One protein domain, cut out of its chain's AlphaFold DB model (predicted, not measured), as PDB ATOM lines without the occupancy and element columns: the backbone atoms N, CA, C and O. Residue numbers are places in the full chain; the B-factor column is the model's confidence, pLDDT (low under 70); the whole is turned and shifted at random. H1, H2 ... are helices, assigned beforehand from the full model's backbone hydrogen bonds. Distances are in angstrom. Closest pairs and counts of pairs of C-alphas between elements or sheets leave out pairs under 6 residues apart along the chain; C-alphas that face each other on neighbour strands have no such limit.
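Overview. This is residues 12 to 115 of the 116 residues of an uncharacterized protein of Escherichia coli (UniProt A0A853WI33). The longest helix, H2, runs beside H1, and H3 runs side by side with H1 on another side, in an up-and-down bundle that is loose between H2 and H3. Across this bundle lies a helical hairpin, H4 and H5: H4 crosses H1 and packs on residues 39 to 43 of H2, while H5 folds back along H4 and keeps away from the other three helices. Residues 58 to 63, between H2 and H3, stick out at one end, and a long loop, residues 77 to 88, leads from H3 to H4. The printed part has 104 residues with five named helices, H1 to H5 in that order, and no named strand; its class is all helix. It is compact, with a radius of gyration of the C-alphas of 14.4 A, and the C-alphas span 43 by 32 by 23 A.

Arrangement. H2, residues 36 to 56, touches H1, residues 12 to 27, with the C-alphas of Val 46 and Leu 22 closest, 6.5 A apart. They run opposite ways at a steep tilt of 36 degrees, only just past shallow, and form a helical hairpin. H1 touches H3, residues 64 to 76, with the C-alphas of Thr 21 and Ala 72 closest at 5.6 A; they run the same way at a shallow tilt of 1 degree. H2 and H3 are close but not clearly touching: their closest C-alphas, those of Phe 54 and Thr 64, are 7.4 A apart, and their tilt of 34.7 degrees, opposite ways, is shallow but only just short of steep. H1, H2 and H3 form a bundle, up and down, each helix running against the one before it in the chain. H4, residues 89 to 99, touches H1 at a steep tilt of 60 degrees, opposite ways; the closest C-alphas are those of Ile 92 and Arg 23, 6.6 A apart. H2 touches H4 with residues 39 to 43 alone, the closest C-alphas being those of Asp 40 and Thr 99 at 6.2 A; they run the same way at a steep tilt of 68 degrees, only just short of about perpendicular. H5, residues 104 to 113, touches H4, with the C-alphas of Tyr 107 and Asn 93 closest at 6.3 A. H4 and H5 form a helical hairpin, opposite ways at a shallow tilt of 6 degrees. H5 is apart from H1, H2 and H3, and H3 is apart from H4. In H1, H2, H3, H4 and H5 every O i to N i+4 pair is within hydrogen-bond range.

Along the chain. H2 has 21 residues and measures 29.9 A from C-alpha 36, at (-7.281, 9.492, 10.021), to C-alpha 56. H1 begins at C-alpha 12, at (13.993, 4.899, -3.728), and measures 22.6 A to C-alpha 27. H3 measures 18.4 A from C-alpha 64 to C-alpha 76. H4, of 11 residues, measures 15.4 A, and H5, of 10 residues, 14.4 A, ending at C-alpha 113, at (11.368, -8.420, 11.980).

Size, cuts and confidence. The two C-alphas farthest apart, those of Leu 59 and Ser 83, are 44.4 A apart. The printed part runs from residue 12 to residue 115 and has no cut. The link from H3 to H4 is long, with 12 residues; those from H1 to H2 and from H2 to H3 are short, and that from H4 to H5 is tight. Residues 58 to 63 stand free. The mean pLDDT of the printed part is 78.6; it is under 70 at 24 residues, namely residues 31 to 32, 56 to 64, 75 to 86 and 115.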
ATOM      1  N   PRO A  12      14.374   5.780  -4.836       84.31
ATOM      2  CA  PRO A  12      13.993   4.899  -3.728       84.31
ATOM      3  C   PRO A  12      14.594   5.282  -2.367       84.31
ATOM      4  O   PRO A  12      13.886   5.251  -1.365       84.31
ATOM      5  N   SER A  13      15.860   5.717  -2.328       83.50
ATOM      6  CA  SER A  13      16.516   6.169  -1.090       83.50
ATOM      7  C   SER A  13      15.838   7.397  -0.475       83.50
ATOM      8  O   SER A  13      15.771   7.541   0.741       83.50
ATOM      9  N   ILE A  14      15.271   8.272  -1.303       85.62
ATOM     10  CA  ILE A  14      14.563   9.475  -0.858       85.62
ATOM     11  C   ILE A  14      13.171   9.125  -0.349       85.62
ATOM     12  O   ILE A  14      12.740   9.655   0.675       85.62
ATOM     13  N   GLN A  15      12.488   8.196  -1.022       87.75
ATOM     14  CA  GLN A  15      11.221   7.656  -0.532       87.75
ATOM     15  C   GLN A  15      11.400   6.998   0.845       87.75
ATOM     16  O   GLN A  15      10.555   7.168   1.724       87.75
ATOM     17  N   GLU A  16      12.524   6.308   1.064       87.50
ATOM     18  CA  GLU A  16      12.879   5.709   2.350       87.50
ATOM     19  C   GLU A  16      13.123   6.769   3.438       87.50
ATOM     20  O   GLU A  16      12.517   6.690   4.508       87.50
ATOM     21  N   ILE A  17      13.909   7.817   3.159       88.88
ATOM     22  CA  ILE A  17      14.125   8.936   4.100       88.88
ATOM     23  C   ILE A  17      12.796   9.628   4.451       88.88
ATOM     24  O   ILE A  17      12.530   9.927   5.619       88.88
ATOM     25  N   ALA A  18      11.916   9.831   3.471       88.75
ATOM     26  CA  ALA A  18      10.596  10.408   3.703       88.75
ATOM     27  C   ALA A  18       9.714   9.495   4.575       88.75
ATOM     28  O   ALA A  18       9.040   9.973   5.487       88.75
ATOM     29  N   ALA A  19       9.755   8.175   4.360       87.81
ATOM     30  CA  ALA A  19       9.054   7.209   5.206       87.81
ATOM     31  C   ALA A  19       9.588   7.202   6.647       87.81
ATOM     32  O   ALA A  19       8.799   7.096   7.589       87.81
ATOM     33  N   HIS A  20      10.901   7.359   6.839       88.69
ATOM     34  CA  HIS A  20      11.502   7.521   8.164       88.69
ATOM     35  C   HIS A  20      11.065   8.819   8.847       88.69
ATOM     36  O   HIS A  20      10.720   8.793  10.028       88.69
ATOM     37  N   THR A  21      11.011   9.919   8.098       89.56
ATOM     38  CA  THR A  21      10.551  11.223   8.597       89.56
ATOM     39  C   THR A  21       9.090  11.151   9.040       89.56
ATOM     40  O   THR A  21       8.750  11.555  10.151       89.56
ATOM     41  N   LEU A  22       8.218  10.553   8.216       90.00
ATOM     42  CA  LEU A  22       6.820  10.338   8.588       90.00
ATOM     43  C   LEU A  22       6.711   9.430   9.816       90.00
ATOM     44  O   LEU A  22       5.978   9.759  10.739       90.00
ATOM     45  N   ARG A  23       7.467   8.327   9.876       86.75
ATOM     46  CA  ARG A  23       7.511   7.456  11.060       86.75
ATOM     47  C   ARG A  23       7.879   8.230  12.325       86.75
ATOM     48  O   ARG A  23       7.265   7.985  13.357       86.75
ATOM     49  N   HIS A  24       8.868   9.119  12.264       84.06
ATOM     50  CA  HIS A  24       9.248   9.934  13.416       84.06
ATOM     51  C   HIS A  24       8.095  10.822  13.878       84.06
ATOM     52  O   HIS A  24       7.662  10.712  15.018       84.06
ATOM     53  N   ARG A  25       7.516  11.596  12.957       83.69
ATOM     54  CA  ARG A  25       6.365  12.456  13.246       83.69
ATOM     55  C   ARG A  25       5.162  11.661  13.771       83.69
ATOM     56  O   ARG A  25       4.430  12.149  14.618       83.69
ATOM     57  N   LEU A  26       4.952  10.426  13.306       83.69
ATOM     58  CA  LEU A  26       3.913   9.540  13.843       83.69
ATOM     59  C   LEU A  26       4.229   9.056  15.270       83.69
ATOM     60  O   LEU A  26       3.293   8.877  16.036       83.69
ATOM     61  N   ASN A  27       5.500   8.866  15.651       79.38
ATOM     62  CA  ASN A  27       5.880   8.513  17.034       79.38
ATOM     63  C   ASN A  27       5.554   9.618  18.046       79.38
ATOM     64  O   ASN A  27       5.356   9.329  19.224       79.38
ATOM     65  N   GLU A  28       5.529  10.869  17.596       76.88
ATOM     66  CA  GLU A  28       5.189  12.030  18.424       76.88
ATOM     67  C   GLU A  28       3.681  12.156  18.662       76.88
ATOM     68  O   GLU A  28       3.249  12.924  19.517       76.88
ATOM     69  N   LEU A  29       2.867  11.403  17.921       74.38
ATOM     70  CA  LEU A  29       1.424  11.482  18.032       74.38
ATOM     71  C   LEU A  29       0.877  10.726  19.244       74.38
ATOM     72  O   LEU A  29       1.273   9.602  19.551       74.38
ATOM     73  N   GLU A  30      -0.151  11.299  19.859       74.94
ATOM     74  CA  GLU A  30      -0.983  10.621  20.847       74.94
ATOM     75  C   GLU A  30      -2.110   9.861  20.144       74.94
ATOM     76  O   GLU A  30      -3.110  10.445  19.732       74.94
ATOM     77  N   LEU A  31      -1.987   8.537  20.016       68.00
ATOM     78  CA  LEU A  31      -2.949   7.730  19.249       68.00
ATOM     79  C   LEU A  31      -4.414   7.869  19.683       68.00
ATOM     80  O   LEU A  31      -5.312   7.634  18.880       68.00
ATOM     81  N   GLU A  32      -4.667   8.224  20.940       69.69
ATOM     82  CA  GLU A  32      -6.022   8.362  21.485       69.69
ATOM     83  C   GLU A  32      -6.772   9.587  20.932       69.69
ATOM     84  O   GLU A  32      -8.000   9.624  20.995       69.69
ATOM     85  N   SER A  33      -6.060  10.566  20.363       70.75
ATOM     86  CA  SER A  33      -6.630  11.810  19.826       70.75
ATOM     87  C   SER A  33      -6.463  11.969  18.309       70.75
ATOM     88  O   SER A  33      -7.100  12.835  17.707       70.75
ATOM     89  N   VAL A  34      -5.652  11.120  17.673       78.19
ATOM     90  CA  VAL A  34      -5.312  11.218  16.247       78.19
ATOM     91  C   VAL A  34      -6.437  10.688  15.376       78.19
ATOM     92  O   VAL A  34      -6.818   9.519  15.447       78.19
ATOM     93  N   THR A  35      -6.932  11.533  14.476       83.38
ATOM     94  CA  THR A  35      -7.866  11.098  13.442       83.38
ATOM     95  C   THR A  35      -7.122  10.655  12.187       83.38
ATOM     96  O   THR A  35      -6.017  11.108  11.889       83.38
ATOM     97  N   LYS A  36      -7.784   9.837  11.359       84.44
ATOM     98  CA  LYS A  36      -7.281   9.492  10.021       84.44
ATOM     99  C   LYS A  36      -6.905  10.736   9.201       84.44
ATOM    100  O   LYS A  36      -5.916  10.719   8.480       84.44
ATOM    101  N   LYS A  37      -7.677  11.823   9.325       86.62
ATOM    102  CA  LYS A  37      -7.413  13.085   8.621       86.62
ATOM    103  C   LYS A  37      -6.082  13.704   9.054       86.62
ATOM    104  O   LYS A  37      -5.389  14.268   8.214       86.62
ATOM    105  N   ASP A  38      -5.722  13.592  10.329       84.44
ATOM    106  CA  ASP A  38      -4.465  14.132  10.854       84.44
ATOM    107  C   ASP A  38      -3.274  13.346  10.302       84.44
ATOM    108  O   ASP A  38      -2.331  13.936   9.772       84.44
ATOM    109  N   THR A  39      -3.380  12.014  10.299       85.12
ATOM    110  CA  THR A  39      -2.398  11.124   9.664       85.12
ATOM    111  C   THR A  39      -2.258  11.403   8.162       85.12
ATOM    112  O   THR A  39      -1.141  11.544   7.663       85.12
ATOM    113  N   ASP A  40      -3.374  11.530   7.436       88.06
ATOM    114  CA  ASP A  40      -3.380  11.811   5.995       88.06
ATOM    115  C   ASP A  40      -2.756  13.184   5.684       88.06
ATOM    116  O   ASP A  40      -2.014  13.325   4.708       88.06
ATOM    117  N   ASN A  41      -3.013  14.195   6.523       89.31
ATOM    118  CA  ASN A  41      -2.424  15.527   6.387       89.31
ATOM    119  C   ASN A  41      -0.911  15.510   6.634       89.31
ATOM    120  O   ASN A  41      -0.169  16.104   5.856       89.31
ATOM    121  N   MET A  42      -0.430  14.810   7.667       88.62
ATOM    122  CA  MET A  42       1.012  14.659   7.909       88.62
ATOM    123  C   MET A  42       1.703  13.933   6.761       88.62
ATOM    124  O   MET A  42       2.744  14.381   6.286       88.62
ATOM    125  N   ALA A  43       1.104  12.846   6.276       88.75
ATOM    126  CA  ALA A  43       1.624  12.116   5.133       88.75
ATOM    127  C   ALA A  43       1.695  12.999   3.882       88.75
ATOM    128  O   ALA A  43       2.697  12.972   3.167       88.75
ATOM    129  N   ARG A  44       0.664  13.816   3.630       90.81
ATOM    130  CA  ARG A  44       0.677  14.788   2.533       90.81
ATOM    131  C   ARG A  44       1.780  15.827   2.715       90.81
ATOM    132  O   ARG A  44       2.554  16.019   1.792       90.81
ATOM    133  N   ASN A  45       1.916  16.416   3.900       89.75
ATOM    134  CA  ASN A  45       2.946  17.421   4.168       89.75
ATOM    135  C   ASN A  45       4.361  16.870   3.946       89.75
ATOM    136  O   ASN A  45       5.187  17.537   3.331       89.75
ATOM    137  N   VAL A  46       4.636  15.638   4.393       89.81
ATOM    138  CA  VAL A  46       5.929  14.985   4.149       89.81
ATOM    139  C   VAL A  46       6.128  14.727   2.652       89.81
ATOM    140  O   VAL A  46       7.201  15.006   2.123       89.81
ATOM    141  N   ARG A  47       5.106  14.254   1.927       90.12
ATOM    142  CA  ARG A  47       5.202  14.073   0.467       90.12
ATOM    143  C   ARG A  47       5.484  15.378  -0.256       90.12
ATOM    144  O   ARG A  47       6.380  15.409  -1.092       90.12
ATOM    145  N   ASP A  48       4.745  16.427   0.066       88.12
ATOM    146  CA  ASP A  48       4.849  17.730  -0.586       88.12
ATOM    147  C   ASP A  48       6.207  18.380  -0.291       88.12
ATOM    148  O   ASP A  48       6.829  18.941  -1.189       88.12
ATOM    149  N   ALA A  49       6.731  18.227   0.929       86.50
ATOM    150  CA  ALA A  49       8.064  18.705   1.285       86.50
ATOM    151  C   ALA A  49       9.169  17.996   0.486       86.50
ATOM    152  O   ALA A  49      10.024  18.653  -0.108       86.50
ATOM    153  N   PHE A  50       9.139  16.661   0.422       86.00
ATOM    154  CA  PHE A  50      10.150  15.891  -0.310       86.00
ATOM    155  C   PHE A  50      10.005  16.034  -1.830       86.00
ATOM    156  O   PHE A  50      11.003  16.141  -2.533       86.00
ATOM    157  N   THR A  51       8.790  16.081  -2.371       85.75
ATOM    158  CA  THR A  51       8.589  16.325  -3.809       85.75
ATOM    159  C   THR A  51       8.971  17.747  -4.197       85.75
ATOM    160  O   THR A  51       9.670  17.910  -5.192       85.75
ATOM    161  N   GLY A  52       8.611  18.751  -3.391       82.19
ATOM    162  CA  GLY A  52       8.975  20.155  -3.593       82.19
ATOM    163  C   GLY A  52      10.485  20.383  -3.560       82.19
ATOM    164  O   GLY A  52      11.053  20.990  -4.470       82.19
ATOM    165  N   LEU A  53      11.162  19.802  -2.564       80.94
ATOM    166  CA  LEU A  53      12.619  19.858  -2.448       80.94
ATOM    167  C   LEU A  53      13.310  19.340  -3.719       80.94
ATOM    168  O   LEU A  53      14.324  19.887  -4.148       80.94
ATOM    169  N   PHE A  54      12.754  18.305  -4.345       72.75
ATOM    170  CA  PHE A  54      13.347  17.648  -5.506       72.75
ATOM    171  C   PHE A  54      12.847  18.191  -6.853       72.75
ATOM    172  O   PHE A  54      13.573  18.117  -7.845       72.75
ATOM    173  N   SER A  55      11.661  18.803  -6.898       71.62
ATOM    174  CA  SER A  55      11.199  19.557  -8.066       71.62
ATOM    175  C   SER A  55      12.003  20.840  -8.254       71.62
ATOM    176  O   SER A  55      12.253  21.241  -9.391       71.62
ATOM    177  N   ASP A  56      12.455  21.445  -7.154       63.09
ATOM    178  CA  ASP A  56      13.268  22.662  -7.176       63.09
ATOM    179  C   ASP A  56      14.766  22.367  -7.384       63.09
ATOM    180  O   ASP A  56      15.489  23.193  -7.943       63.09
ATOM    181  N   THR A  57      15.246  21.172  -7.009       58.00
ATOM    182  CA  THR A  57      16.667  20.767  -7.123       58.00
ATOM    183  C   THR A  57      17.013  19.975  -8.389       58.00
ATOM    184  O   THR A  57      18.099  19.395  -8.462       58.00
ATOM    185  N   ALA A  58      16.162  20.007  -9.423       52.22
ATOM    186  CA  ALA A  58      16.295  19.289 -10.705       52.22
ATOM    187  C   ALA A  58      17.596  19.536 -11.526       52.22
ATOM    188  O   ALA A  58      17.660  19.171 -12.699       52.22
ATOM    189  N   LEU A  59      18.650  20.128 -10.952       51.69
ATOM    190  CA  LEU A  59      19.925  20.425 -11.607       51.69
ATOM    191  C   LEU A  59      21.180  19.820 -10.948       51.69
ATOM    192  O   LEU A  59      22.256  19.993 -11.516       51.69
ATOM    193  N   ASN A  60      21.120  19.109  -9.808       51.03
ATOM    194  CA  ASN A  60      22.351  18.535  -9.234       51.03
ATOM    195  C   ASN A  60      22.154  17.211  -8.472       51.03
ATOM    196  O   ASN A  60      21.977  17.174  -7.257       51.03
ATOM    197  N   ILE A  61      22.239  16.108  -9.214       53.88
ATOM    198  CA  ILE A  61      21.915  14.725  -8.809       53.88
ATOM    199  C   ILE A  61      22.800  14.159  -7.676       53.88
ATOM    200  O   ILE A  61      22.494  13.103  -7.138       53.88
ATOM    201  N   HIS A  62      23.890  14.839  -7.302       50.78
ATOM    202  CA  HIS A  62      24.799  14.379  -6.244       50.78
ATOM    203  C   HIS A  62      24.557  15.047  -4.879       50.78
ATOM    204  O   HIS A  62      25.028  14.534  -3.870       50.78
ATOM    205  N   GLY A  63      23.814  16.161  -4.837       56.16
ATOM    206  CA  GLY A  63      23.519  16.907  -3.606       56.16
ATOM    207  C   GLY A  63      22.175  16.558  -2.965       56.16
ATOM    208  O   GLY A  63      21.807  17.142  -1.953       56.16
ATOM    209  N   THR A  64      21.410  15.637  -3.548       69.38
ATOM    210  CA  THR A  64      20.003  15.444  -3.192       69.38
ATOM    211  C   THR A  64      19.778  14.560  -1.963       69.38
ATOM    212  O   THR A  64      18.874  14.832  -1.179       69.38
ATOM    213  N   GLU A  65      20.592  13.520  -1.758       72.19
ATOM    214  CA  GLU A  65      20.442  12.613  -0.609       72.19
ATOM    215  C   GLU A  65      20.867  13.275   0.705       72.19
ATOM    216  O   GLU A  65      20.127  13.220   1.683       72.19
ATOM    217  N   ASP A  66      22.008  13.965   0.716       76.94
ATOM    218  CA  ASP A  66      22.468  14.696   1.901       76.94
ATOM    219  C   ASP A  66      21.503  15.831   2.262       76.94
ATOM    220  O   ASP A  66      21.223  16.058   3.437       76.94
ATOM    221  N   THR A  67      20.916  16.493   1.259       77.94
ATOM    222  CA  THR A  67      19.877  17.509   1.488       77.94
ATOM    223  C   THR A  67      18.607  16.892   2.081       77.94
ATOM    224  O   THR A  67      18.028  17.461   3.006       77.94
ATOM    225  N   ALA A  68      18.189  15.714   1.609       78.62
ATOM    226  CA  ALA A  68      17.055  14.987   2.176       78.62
ATOM    227  C   ALA A  68      17.310  14.545   3.625       78.62
ATOM    228  O   ALA A  68      16.420  14.671   4.463       78.62
ATOM    229  N   LYS A  69      18.525  14.075   3.938       81.19
ATOM    230  CA  LYS A  69      18.930  13.722   5.308       81.19
ATOM    231  C   LYS A  69      18.926  14.940   6.225       81.19
ATOM    232  O   LYS A  69      18.280  14.893   7.262       81.19
ATOM    233  N   GLN A  70      19.542  16.050   5.813       81.62
ATOM    234  CA  GLN A  70      19.534  17.293   6.596       81.62
ATOM    235  C   GLN A  70      18.121  17.850   6.804       81.62
ATOM    236  O   GLN A  70      17.833  18.432   7.848       81.62
ATOM    237  N   PHE A  71      17.239  17.708   5.811       80.06
ATOM    238  CA  PHE A  71      15.835  18.078   5.960       80.06
ATOM    239  C   PHE A  71      15.135  17.182   6.989       80.06
ATOM    240  O   PHE A  71      14.501  17.696   7.905       80.06
ATOM    241  N   ALA A  72      15.308  15.861   6.887       79.31
ATOM    242  CA  ALA A  72      14.755  14.906   7.840       79.31
ATOM    243  C   ALA A  72      15.268  15.141   9.271       79.31
ATOM    244  O   ALA A  72      14.483  15.096  10.206       79.31
ATOM    245  N   GLU A  73      16.556  15.439   9.448       80.38
ATOM    246  CA  GLU A  73      17.153  15.740  10.755       80.38
ATOM    247  C   GLU A  73      16.530  16.985  11.403       80.38
ATOM    248  O   GLU A  73      16.164  16.945  12.575       80.38
ATOM    249  N   LYS A  74      16.322  18.063  10.634       77.25
ATOM    250  CA  LYS A  74      15.649  19.282  11.124       77.25
ATOM    251  C   LYS A  74      14.189  19.046  11.503       77.25
ATOM    252  O   LYS A  74      13.669  19.701  12.395       77.25
ATOM    253  N   GLU A  75      13.531  18.127  10.809       69.56
ATOM    254  CA  GLU A  75      12.142  17.730  11.054       69.56
ATOM    255  C   GLU A  75      11.972  16.812  12.277       69.56
ATOM    256  O   GLU A  75      10.852  16.578  12.722       69.56
ATOM    257  N   VAL A  76      13.077  16.284  12.808       67.94
ATOM    258  CA  VAL A  76      13.143  15.328  13.926       67.94
ATOM    259  C   VAL A  76      13.536  16.013  15.251       67.94
ATOM    260  O   VAL A  76      13.458  15.409  16.318       67.94
ATOM    261  N   GLU A  77      13.939  17.287  15.216       55.72
ATOM    262  CA  GLU A  77      14.562  18.015  16.334       55.72
ATOM    263  C   GLU A  77      13.594  18.628  17.380       55.72
ATOM    264  O   GLU A  77      13.981  19.568  18.075       55.72
ATOM    265  N   ASP A  78      12.375  18.102  17.573       53.69
ATOM    266  CA  ASP A  78      11.482  18.556  18.664       53.69
ATOM    267  C   ASP A  78      11.359  17.522  19.814       53.69
ATOM    268  O   ASP A  78      10.534  16.608  19.771       53.69
ATOM    269  N   PRO A  79      12.181  17.619  20.883       53.62
ATOM    270  CA  PRO A  79      12.190  16.678  22.007       53.62
ATOM    271  C   PRO A  79      11.139  16.975  23.102       53.62
ATOM    272  O   PRO A  79      11.410  16.797  24.294       53.62
ATOM    273  N   SER A  80       9.929  17.394  22.736       49.25
ATOM    274  CA  SER A  80       8.804  17.636  23.657       49.25
ATOM    275  C   SER A  80       7.643  16.705  23.268       49.25
ATOM    276  O   SER A  80       7.145  16.801  22.163       49.25
ATOM    277  N   SER A  81       7.098  15.782  24.063       48.59
ATOM    278  CA  SER A  81       7.043  15.617  25.512       48.59
ATOM    279  C   SER A  81       6.812  14.132  25.847       48.59
ATOM    280  O   SER A  81       5.981  13.459  25.243       48.59
ATOM    281  N   LYS A  82       7.534  13.592  26.836       53.66
ATOM    282  CA  LYS A  82       7.339  12.218  27.330       53.66
ATOM    283  C   LYS A  82       6.252  12.193  28.401       53.66
ATOM    284  O   LYS A  82       6.581  12.309  29.579       53.66
ATOM    285  N   SER A  83       4.989  12.035  28.016       54.44
ATOM    286  CA  SER A  83       3.925  11.468  28.867       54.44
ATOM    287  C   SER A  83       2.627  11.331  28.073       54.44
ATOM    288  O   SER A  83       1.810  12.227  28.148       54.44
ATOM    289  N   GLN A  84       2.454  10.234  27.321       61.19
ATOM    290  CA  GLN A  84       1.173   9.639  26.880       61.19
ATOM    291  C   GLN A  84       1.451   8.404  25.994       61.19
ATOM    292  O   GLN A  84       2.606   8.155  25.638       61.19
ATOM    293  N   LYS A  85       0.431   7.571  25.710       66.88
ATOM    294  CA  LYS A  85       0.578   6.291  24.985       66.88
ATOM    295  C   LYS A  85       1.004   6.538  23.530       66.88
ATOM    296  O   LYS A  85       0.168   6.744  22.653       66.88
ATOM    297  N   GLN A  86       2.313   6.500  23.297       68.81
ATOM    298  CA  GLN A  86       2.898   6.563  21.962       68.81
ATOM    299  C   GLN A  86       2.524   5.318  21.145       68.81
ATOM    300  O   GLN A  86       2.407   4.225  21.717       68.81
ATOM    301  N   PRO A  87       2.356   5.462  19.821       74.62
ATOM    302  CA  PRO A  87       2.113   4.337  18.940       74.62
ATOM    303  C   PRO A  87       3.269   3.347  18.993       74.62
ATOM    304  O   PRO A  87       4.443   3.710  18.929       74.62
ATOM    305  N   ASN A  88       2.935   2.066  19.086       82.94
ATOM    306  CA  ASN A  88       3.925   1.008  18.966       82.94
ATOM    307  C   ASN A  88       4.319   0.794  17.490       82.94
ATOM    308  O   ASN A  88       3.646   1.238  16.560       82.94
ATOM    309  N   ASN A  89       5.410   0.058  17.257       83.44
ATOM    310  CA  ASN A  89       5.927  -0.186  15.905       83.44
ATOM    311  C   ASN A  89       4.899  -0.800  14.938       83.44
ATOM    312  O   ASN A  89       4.969  -0.537  13.739       83.44
ATOM    313  N   HIS A  90       3.958  -1.607  15.433       86.81
ATOM    314  CA  HIS A  90       2.902  -2.180  14.603       86.81
ATOM    315  C   HIS A  90       1.881  -1.112  14.187       86.81
ATOM    316  O   HIS A  90       1.614  -0.978  12.996       86.81
ATOM    317  N   GLU A  91       1.405  -0.292  15.128       87.12
ATOM    318  CA  GLU A  91       0.474   0.817  14.859       87.12
ATOM    319  C   GLU A  91       1.064   1.820  13.853       87.12
ATOM    320  O   GLU A  91       0.392   2.245  12.918       87.12
ATOM    321  N   ILE A  92       2.357   2.127  13.963       87.25
ATOM    322  CA  ILE A  92       3.063   2.988  13.000       87.25
ATOM    323  C   ILE A  92       3.096   2.363  11.607       87.25
ATOM    324  O   ILE A  92       2.871   3.053  10.614       87.25
ATOM    325  N   ASN A  93       3.400   1.067  11.506       88.38
ATOM    326  CA  ASN A  93       3.487   0.389  10.215       88.38
ATOM    327  C   ASN A  93       2.121   0.336   9.509       88.38
ATOM    328  O   ASN A  93       2.075   0.515   8.292       88.38
ATOM    329  N   GLU A  94       1.023   0.170  10.253       90.06
ATOM    330  CA  GLU A  94      -0.341   0.295   9.714       90.06
ATOM    331  C   GLU A  94      -0.604   1.697   9.151       90.06
ATOM    332  O   GLU A  94      -1.117   1.832   8.040       90.06
ATOM    333  N   LEU A  95      -0.201   2.753   9.866       89.06
ATOM    334  CA  LEU A  95      -0.371   4.137   9.406       89.06
ATOM    335  C   LEU A  95       0.487   4.437   8.164       89.06
ATOM    336  O   LEU A  95       0.026   5.086   7.222       89.06
ATOM    337  N   LEU A  96       1.718   3.924   8.099       88.06
ATOM    338  CA  LEU A  96       2.573   4.044   6.911       88.06
ATOM    339  C   LEU A  96       1.983   3.314   5.693       88.06
ATOM    340  O   LEU A  96       2.088   3.809   4.567       88.06
ATOM    341  N   LEU A  97       1.360   2.150   5.902       90.62
ATOM    342  CA  LEU A  97       0.681   1.404   4.845       90.62
ATOM    343  C   LEU A  97      -0.584   2.140   4.384       90.62
ATOM    344  O   LEU A  97      -0.775   2.338   3.186       90.62
ATOM    345  N   ALA A  98      -1.411   2.601   5.326       88.81
ATOM    346  CA  ALA A  98      -2.653   3.325   5.051       88.81
ATOM    347  C   ALA A  98      -2.414   4.631   4.282       88.81
ATOM    348  O   ALA A  98      -3.208   5.005   3.420       88.81
ATOM    349  N   THR A  99      -1.297   5.302   4.562       86.31
ATOM    350  CA  THR A  99      -0.896   6.520   3.855       86.31
ATOM    351  C   THR A  99      -0.276   6.224   2.493       86.31
ATOM    352  O   THR A  99      -0.233   7.118   1.649       86.31
ATOM    353  N   GLY A 100       0.170   4.989   2.235       86.19
ATOM    354  CA  GLY A 100       0.846   4.566   1.007       86.19
ATOM    355  C   GLY A 100       2.326   4.954   0.951       86.19
ATOM    356  O   GLY A 100       2.874   5.109  -0.137       86.19
ATOM    357  N   PHE A 101       2.957   5.203   2.102       86.31
ATOM    358  CA  PHE A 101       4.407   5.419   2.197       86.31
ATOM    359  C   PHE A 101       5.193   4.115   2.097       86.31
ATOM    360  O   PHE A 101       6.333   4.112   1.642       86.31
ATOM    361  N   ILE A 102       4.575   3.008   2.506       87.62
ATOM    362  CA  ILE A 102       5.094   1.660   2.292       87.62
ATOM    363  C   ILE A 102       4.059   0.826   1.545       87.62
ATOM    364  O   ILE A 102       2.858   1.086   1.608       87.62
ATOM    365  N   ASN A 103       4.535  -0.192   0.834       88.38
ATOM    366  CA  ASN A 103       3.672  -1.191   0.219       88.38
ATOM    367  C   ASN A 103       3.455  -2.384   1.165       88.38
ATOM    368  O   ASN A 103       4.131  -2.523   2.186       88.38
ATOM    369  N   ILE A 104       2.527  -3.270   0.794       90.31
ATOM    370  CA  ILE A 104       2.177  -4.445   1.603       90.31
ATOM    371  C   ILE A 104       3.365  -5.393   1.830       90.31
ATOM    372  O   ILE A 104       3.500  -5.958   2.910       90.31
ATOM    373  N   ASN A 105       4.272  -5.524   0.856       90.44
ATOM    374  CA  ASN A 105       5.438  -6.402   0.981       90.44
ATOM    375  C   ASN A 105       6.421  -5.878   2.038       90.44
ATOM    376  O   ASN A 105       6.943  -6.648   2.841       90.44
ATOM    377  N   GLU A 106       6.659  -4.565   2.051       87.56
ATOM    378  CA  GLU A 106       7.521  -3.912   3.036       87.56
ATOM    379  C   GLU A 106       6.878  -3.905   4.429       87.56
ATOM    380  O   GLU A 106       7.563  -4.133   5.425       87.56
ATOM    381  N   TYR A 107       5.556  -3.729   4.506       89.50
ATOM    382  CA  TYR A 107       4.807  -3.888   5.751       89.50
ATOM    383  C   TYR A 107       5.005  -5.293   6.354       89.50
ATOM    384  O   TYR A 107       5.410  -5.414   7.513       89.50
ATOM    385  N   GLU A 108       4.808  -6.357   5.566       89.38
ATOM    386  CA  GLU A 108       4.965  -7.737   6.048       89.38
ATOM    387  C   GLU A 108       6.417  -8.057   6.435       89.38
ATOM    388  O   GLU A 108       6.670  -8.709   7.452       89.38
ATOM    389  N   ARG A 109       7.397  -7.539   5.681       89.75
ATOM    390  CA  ARG A 109       8.822  -7.654   6.031       89.75
ATOM    391  C   ARG A 109       9.115  -7.050   7.407       89.75
ATOM    392  O   ARG A 109       9.758  -7.702   8.228       89.75
ATOM    393  N   ARG A 110       8.633  -5.831   7.674       87.12
ATOM    394  CA  ARG A 110       8.821  -5.141   8.963       87.12
ATOM    395  C   ARG A 110       8.106  -5.851  10.104       87.12
ATOM    396  O   ARG A 110       8.671  -5.988  11.182       87.12
ATOM    397  N   LYS A 111       6.887  -6.337   9.865       86.06
ATOM    398  CA  LYS A 111       6.114  -7.109  10.846       86.06
ATOM    399  C   LYS A 111       6.848  -8.378  11.276       86.06
ATOM    400  O   LYS A 111       6.894  -8.677  12.467       86.06
ATOM    401  N   LYS A 112       7.468  -9.085  10.326       85.69
ATOM    402  CA  LYS A 112       8.274 -10.275  10.614       85.69
ATOM    403  C   LYS A 112       9.490  -9.951  11.486       85.69
ATOM    404  O   LYS A 112       9.714 -10.642  12.466       85.69
ATOM    405  N   MET A 113      10.206  -8.865  11.190       83.00
ATOM    406  CA  MET A 113      11.368  -8.420  11.980       83.00
ATOM    407  C   MET A 113      11.028  -7.976  13.410       83.00
ATOM    408  O   MET A 113      11.909  -7.931  14.255       83.00
ATOM    409  N   LEU A 114       9.772  -7.606  13.673       76.62
ATOM    410  CA  LEU A 114       9.288  -7.231  15.006       76.62
ATOM    411  C   LEU A 114       8.796  -8.433  15.827       76.62
ATOM    412  O   LEU A 114       8.423  -8.256  16.985       76.62
ATOM    413  N   SER A 115       8.720  -9.616  15.210       67.38
ATOM    414  CA  SER A 115       8.251 -10.858  15.835       67.38
ATOM    415  C   SER A 115       9.399 -11.779  16.281       67.38
ATOM    416  O   SER A 115       9.118 -12.787  16.929       67.38
TER     417      SER A 115